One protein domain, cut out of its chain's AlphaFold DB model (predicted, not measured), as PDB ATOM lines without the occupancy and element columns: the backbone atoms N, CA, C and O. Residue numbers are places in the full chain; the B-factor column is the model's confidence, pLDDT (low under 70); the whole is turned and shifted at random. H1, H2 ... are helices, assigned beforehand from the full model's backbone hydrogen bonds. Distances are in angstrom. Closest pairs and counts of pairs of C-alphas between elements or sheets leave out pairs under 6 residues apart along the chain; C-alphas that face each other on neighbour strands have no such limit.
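What this domain is: This is residues 2 to 47 of the 181 residues of an uncharacterized protein of Mikania micrantha (UniProt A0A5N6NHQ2). With little regular structure, the printed part is a drawn-out, open arch: helix H1 makes one leg, residues 16 to 37 wind over the top, and the short helix H2 lies in the other leg, which ends in a tail, residues 42 to 47. The 46 printed residues, with two named helices, H1 then H2, and no named strand, are in class all helix, though the helices hold only 18 residues. The whole is extended, with a radius of gyration of the C-alphas of 18.6 A and spans of 61 by 27 by 12 A.

Where its parts are: H1, residues 2 to 15, begins at C-alpha 2 (-8.127, -28.033, 183.709) and measures 21.4 A. H2, residues 38 to 41, ends at C-alpha 41 (-22.301, 15.767, 198.192).

How they stand to each other: H1 and H2 are apart, with no C-alphas within 8 A. In H1, 7 of 10 O i to N i+4 pairs are within hydrogen-bond range; H2 is too short for such a pair. Residues 2 to 16, 20 to 26 and 28 to 47 stand free.

The domain as a whole: The farthest C-alphas, of Ala 2 and Ala 47, are 61.2 A apart. The printed part has no cut. The link from H1 to H2, 22 residues, is long. Residues 2 to 15 have pLDDT under 70.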
ATOM      1  N   ALA A   2      -6.823 -28.528 183.220       52.91
ATOM      2  CA  ALA A   2      -8.127 -28.033 183.709       52.91
ATOM      3  C   ALA A   2      -8.123 -26.597 184.296       52.91
ATOM      4  O   ALA A   2      -9.185 -26.027 184.544       52.91
ATOM      5  N   SER A   3      -6.949 -26.004 184.536       55.75
ATOM      6  CA  SER A   3      -6.798 -24.650 185.097       55.75
ATOM      7  C   SER A   3      -6.936 -23.541 184.043       55.75
ATOM      8  O   SER A   3      -7.495 -22.488 184.336       55.75
ATOM      9  N   VAL A   4      -6.512 -23.802 182.801       59.12
ATOM     10  CA  VAL A   4      -6.564 -22.837 181.686       59.12
ATOM     11  C   VAL A   4      -8.010 -22.583 181.234       59.12
ATOM     12  O   VAL A   4      -8.409 -21.434 181.067       59.12
ATOM     13  N   GLY A   5      -8.850 -23.622 181.150       60.19
ATOM     14  CA  GLY A   5     -10.267 -23.478 180.778       60.19
ATOM     15  C   GLY A   5     -11.101 -22.679 181.791       60.19
ATOM     16  O   GLY A   5     -11.964 -21.896 181.400       60.19
ATOM     17  N   LYS A   6     -10.803 -22.798 183.094       59.59
ATOM     18  CA  LYS A   6     -11.462 -21.991 184.139       59.59
ATOM     19  C   LYS A   6     -11.130 -20.505 183.998       59.59
ATOM     20  O   LYS A   6     -12.018 -19.679 184.181       59.59
ATOM     21  N   SER A   7      -9.897 -20.172 183.607       62.53
ATOM     22  CA  SER A   7      -9.483 -18.783 183.376       62.53
ATOM     23  C   SER A   7     -10.187 -18.142 182.170       62.53
ATOM     24  O   SER A   7     -10.606 -16.994 182.264       62.53
ATOM     25  N   LEU A   8     -10.427 -18.903 181.092       63.50
ATOM     26  CA  LEU A   8     -11.136 -18.432 179.891       63.50
ATOM     27  C   LEU A   8     -12.648 -18.248 180.112       63.50
ATOM     28  O   LEU A   8     -13.248 -17.293 179.627       63.50
ATOM     29  N   VAL A   9     -13.284 -19.125 180.892       66.69
ATOM     30  CA  VAL A   9     -14.694 -18.941 181.287       66.69
ATOM     31  C   VAL A   9     -14.839 -17.753 182.240       66.69
ATOM     32  O   VAL A   9     -15.827 -17.022 182.190       66.69
ATOM     33  N   GLN A  10     -13.845 -17.520 183.099       66.62
ATOM     34  CA  GLN A  10     -13.833 -16.386 184.016       66.62
ATOM     35  C   GLN A  10     -13.582 -15.055 183.294       66.62
ATOM     36  O   GLN A  10     -14.146 -14.046 183.715       66.62
ATOM     37  N   THR A  11     -12.816 -15.032 182.195       67.56
ATOM     38  CA  THR A  11     -12.696 -13.849 181.328       67.56
ATOM     39  C   THR A  11     -13.962 -13.617 180.505       67.56
ATOM     40  O   THR A  11     -14.440 -12.490 180.485       67.56
ATOM     41  N   LEU A  12     -14.591 -14.652 179.933       67.81
ATOM     42  CA  LEU A  12     -15.873 -14.531 179.214       67.81
ATOM     43  C   LEU A  12     -17.016 -14.015 180.104       67.81
ATOM     44  O   LEU A  12     -17.782 -13.152 179.684       67.81
ATOM     45  N   ARG A  13     -17.087 -14.460 181.366       63.31
ATOM     46  CA  ARG A  13     -18.059 -13.952 182.352       63.31
ATOM     47  C   ARG A  13     -17.878 -12.471 182.698       63.31
ATOM     48  O   ARG A  13     -18.832 -11.866 183.165       63.31
ATOM     49  N   ARG A  14     -16.699 -11.878 182.465       63.72
ATOM     50  CA  ARG A  14     -16.475 -10.428 182.642       63.72
ATOM     51  C   ARG A  14     -17.061  -9.594 181.499       63.72
ATOM     52  O   ARG A  14     -17.307  -8.412 181.703       63.72
ATOM     53  N   TYR A  15     -17.298 -10.195 180.331       66.88
ATOM     54  CA  TYR A  15     -17.926  -9.535 179.177       66.88
ATOM     55  C   TYR A  15     -19.457  -9.660 179.173       66.88
ATOM     56  O   TYR A  15     -20.128  -8.996 178.385       66.88
ATOM     57  N   ILE A  16     -20.023 -10.485 180.061       75.25
ATOM     58  CA  ILE A  16     -21.468 -10.580 180.270       75.25
ATOM     59  C   ILE A  16     -21.859  -9.450 181.224       75.25
ATOM     60  O   ILE A  16     -21.532  -9.491 182.412       75.25
ATOM     61  N   LYS A  17     -22.533  -8.426 180.687       71.06
ATOM     62  CA  LYS A  17     -23.137  -7.345 181.481       71.06
ATOM     63  C   LYS A  17     -24.015  -7.936 182.579       71.06
ATOM     64  O   LYS A  17     -24.569  -9.028 182.410       71.06
ATOM     65  N   LYS A  18     -24.176  -7.224 183.698       81.75
ATOM     66  CA  LYS A  18     -25.104  -7.707 184.726       81.75
ATOM     67  C   LYS A  18     -26.497  -7.819 184.094       81.75
ATOM     68  O   LYS A  18     -26.846  -6.986 183.260       81.75
ATOM     69  N   PRO A  19     -27.304  -8.831 184.443       77.44
ATOM     70  CA  PRO A  19     -28.540  -9.106 183.709       77.44
ATOM     71  C   PRO A  19     -29.540  -7.933 183.731       77.44
ATOM     72  O   PRO A  19     -30.312  -7.771 182.794       77.44
ATOM     73  N   TRP A  20     -29.474  -7.069 184.749       80.44
ATOM     74  CA  TRP A  20     -30.270  -5.839 184.886       80.44
ATOM     75  C   TRP A  20     -29.676  -4.596 184.188       80.44
ATOM     76  O   TRP A  20     -30.255  -3.521 184.269       80.44
ATOM     77  N   GLU A  21     -28.526  -4.720 183.521       80.38
ATOM     78  CA  GLU A  21     -27.881  -3.662 182.716       80.38
ATOM     79  C   GLU A  21     -28.147  -3.851 181.206       80.38
ATOM     80  O   GLU A  21     -27.563  -3.161 180.372       80.38
ATOM     81  N   ILE A  22     -28.986  -4.829 180.840       82.50
ATOM     82  CA  ILE A  22     -29.323  -5.147 179.444       82.50
ATOM     83  C   ILE A  22     -30.555  -4.354 178.991       82.50
ATOM     84  O   ILE A  22     -30.562  -3.828 177.881       82.50
ATOM     85  N   THR A  23     -31.581  -4.250 179.838       84.81
ATOM     86  CA  THR A  23     -32.810  -3.497 179.562       84.81
ATOM     87  C   THR A  23     -33.323  -2.799 180.821       84.81
ATOM     88  O   THR A  23     -33.094  -3.256 181.941       84.81
ATOM     89  N   GLY A  24     -34.048  -1.697 180.626       85.69
ATOM     90  CA  GLY A  24     -34.624  -0.891 181.702       85.69
ATOM     91  C   GLY A  24     -33.765   0.322 182.074       85.69
ATOM     92  O   GLY A  24     -32.733   0.555 181.450       85.69
ATOM     93  N   PRO A  25     -34.159   1.081 183.113       84.12
ATOM     94  CA  PRO A  25     -33.543   2.370 183.441       84.12
ATOM     95  C   PRO A  25     -32.034   2.290 183.685       84.12
ATOM     96  O   PRO A  25     -31.301   3.199 183.337       84.12
ATOM     97  N   CYS A  26     -31.541   1.179 184.239       82.69
ATOM     98  CA  CYS A  26     -30.118   0.977 184.519       82.69
ATOM     99  C   CYS A  26     -29.258   0.720 183.265       82.69
ATOM    100  O   CYS A  26     -28.037   0.623 183.386       82.69
ATOM    101  N   ALA A  27     -29.878   0.555 182.090       85.12
ATOM    102  CA  ALA A  27     -29.199   0.393 180.805       85.12
ATOM    103  C   ALA A  27     -29.069   1.721 180.031       85.12
ATOM    104  O   ALA A  27     -28.301   1.781 179.068       85.12
ATOM    105  N   ASP A  28     -29.786   2.771 180.452       86.25
ATOM    106  CA  ASP A  28     -29.774   4.074 179.790       86.25
ATOM    107  C   ASP A  28     -28.501   4.866 180.146       86.25
ATOM    108  O   ASP A  28     -28.109   4.918 181.315       86.25
ATOM    109  N   PRO A  29     -27.850   5.536 179.174       86.56
ATOM    110  CA  PRO A  29     -26.597   6.268 179.406       86.56
ATOM    111  C   PRO A  29     -26.752   7.476 180.344       86.56
ATOM    112  O   PRO A  29     -25.769   7.988 180.874       86.56
ATOM    113  N   GLU A  30     -27.980   7.940 180.551       87.25
ATOM    114  CA  GLU A  30     -28.306   9.086 181.405       87.25
ATOM    115  C   GLU A  30     -28.626   8.695 182.845       87.25
ATOM    116  O   GLU A  30     -28.725   9.559 183.721       87.25
ATOM    117  N   TYR A  31     -28.772   7.396 183.105       85.81
ATOM    118  CA  TYR A  31     -29.057   6.887 184.429       85.81
ATOM    119  C   TYR A  31     -27.872   7.117 185.368       85.81
ATOM    120  O   TYR A  31     -26.751   6.662 185.133       85.81
ATOM    121  N   LYS A  32     -28.132   7.816 186.476       86.69
ATOM    122  CA  LYS A  32     -27.162   8.052 187.550       86.69
ATOM    123  C   LYS A  32     -27.636   7.377 188.829       86.69
ATOM    124  O   LYS A  32     -28.805   7.467 189.196       86.69
ATOM    125  N   SER A  33     -26.717   6.726 189.537       86.25
ATOM    126  CA  SER A  33     -27.002   6.138 190.846       86.25
ATOM    127  C   SER A  33     -27.336   7.221 191.875       86.25
ATOM    128  O   SER A  33     -26.644   8.233 191.958       86.25
ATOM    129  N   ALA A  34     -28.347   6.975 192.709       83.56
ATOM    130  CA  ALA A  34     -28.840   7.938 193.697       83.56
ATOM    131  C   ALA A  34     -27.890   8.199 194.882       83.56
ATOM    132  O   ALA A  34     -28.156   9.093 195.678       83.56
ATOM    133  N   LEU A  35     -26.825   7.409 195.033       87.19
ATOM    134  CA  LEU A  35     -25.898   7.494 196.158       87.19
ATOM    135  C   LEU A  35     -24.669   8.320 195.756       87.19
ATOM    136  O   LEU A  35     -23.752   7.764 195.145       87.19
ATOM    137  N   PRO A  36     -24.627   9.630 196.060       88.56
ATOM    138  CA  PRO A  36     -23.410  10.403 195.884       88.56
ATOM    139  C   PRO A  36     -22.350   9.944 196.890       88.56
ATOM    140  O   PRO A  36     -22.667   9.478 197.989       88.56
ATOM    141  N   LEU A  37     -21.075  10.109 196.539       89.44
ATOM    142  CA  LEU A  37     -19.992   9.915 197.496       89.44
ATOM    143  C   LEU A  37     -20.075  10.992 198.585       89.44
ATOM    144  O   LEU A  37     -20.426  12.143 198.319       89.44
ATOM    145  N   ALA A  38     -19.716  10.626 199.818       84.81
ATOM    146  CA  ALA A  38     -19.757  11.547 200.957       84.81
ATOM    147  C   ALA A  38     -18.881  12.798 200.740       84.81
ATOM    148  O   ALA A  38     -19.237  13.882 201.197       84.81
ATOM    149  N   VAL A  39     -17.777  12.646 200.002       88.75
ATOM    150  CA  VAL A  39     -16.859  13.733 199.628       88.75
ATOM    151  C   VAL A  39     -17.508  14.712 198.639       88.75
ATOM    152  O   VAL A  39     -17.308  15.917 198.762       88.75
ATOM    153  N   ASP A  40     -18.328  14.215 197.708       89.19
ATOM    154  CA  ASP A  40     -18.878  15.011 196.602       89.19
ATOM    155  C   ASP A  40     -20.163  15.757 196.984       89.19
ATOM    156  O   ASP A  40     -20.407  16.864 196.509       89.19
ATOM    157  N   TYR A  41     -21.008  15.168 197.838       90.06
ATOM    158  CA  TYR A  41     -22.301  15.767 198.192       90.06
ATOM    159  C   TYR A  41     -22.161  16.990 199.105       90.06
ATOM    160  O   TYR A  41     -22.896  17.969 198.967       90.06
ATOM    161  N   ARG A  42     -21.248  16.919 200.080       88.62
ATOM    162  CA  ARG A  42     -21.119  17.930 201.131       88.62
ATOM    163  C   ARG A  42     -19.676  18.026 201.639       88.62
ATOM    164  O   ARG A  42     -19.395  17.591 202.756       88.62
ATOM    165  N   PRO A  43     -18.769  18.624 200.850       89.25
ATOM    166  CA  PRO A  43     -17.368  18.775 201.242       89.25
ATOM    167  C   PRO A  43     -17.193  19.663 202.486       89.25
ATOM    168  O   PRO A  43     -16.275  19.450 203.271       89.25
ATOM    169  N   PHE A  44     -18.095  20.629 202.695       90.69
ATOM    170  CA  PHE A  44     -18.080  21.533 203.843       90.69
ATOM    171  C   PHE A  44     -19.307  21.322 204.736       90.69
ATOM    172  O   PHE A  44     -20.448  21.260 204.265       90.69
ATOM    173  N   CYS A  45     -19.084  21.236 206.048       89.44
ATOM    174  CA  CYS A  45     -20.155  21.259 207.040       89.44
ATOM    175  C   CYS A  45     -20.950  22.577 206.933       89.44
ATOM    176  O   CYS A  45     -20.379  23.608 206.599       89.44
ATOM    177  N   PRO A  46     -22.252  22.597 207.271       90.56
ATOM    178  CA  PRO A  46     -23.079  23.797 207.103       90.56
ATOM    179  C   PRO A  46     -22.639  24.928 208.035       90.56
ATOM    180  O   PRO A  46     -22.818  26.090 207.720       90.56
ATOM    181  N   ALA A  47     -22.072  24.575 209.190       91.81
ATOM    182  CA  ALA A  47     -21.535  25.516 210.161       91.81
ATOM    183  C   ALA A  47     -20.103  25.964 209.816       91.81
ATOM    184  O   ALA A  47     -19.561  26.841 210.480       91.81
TER     185      ALA A  47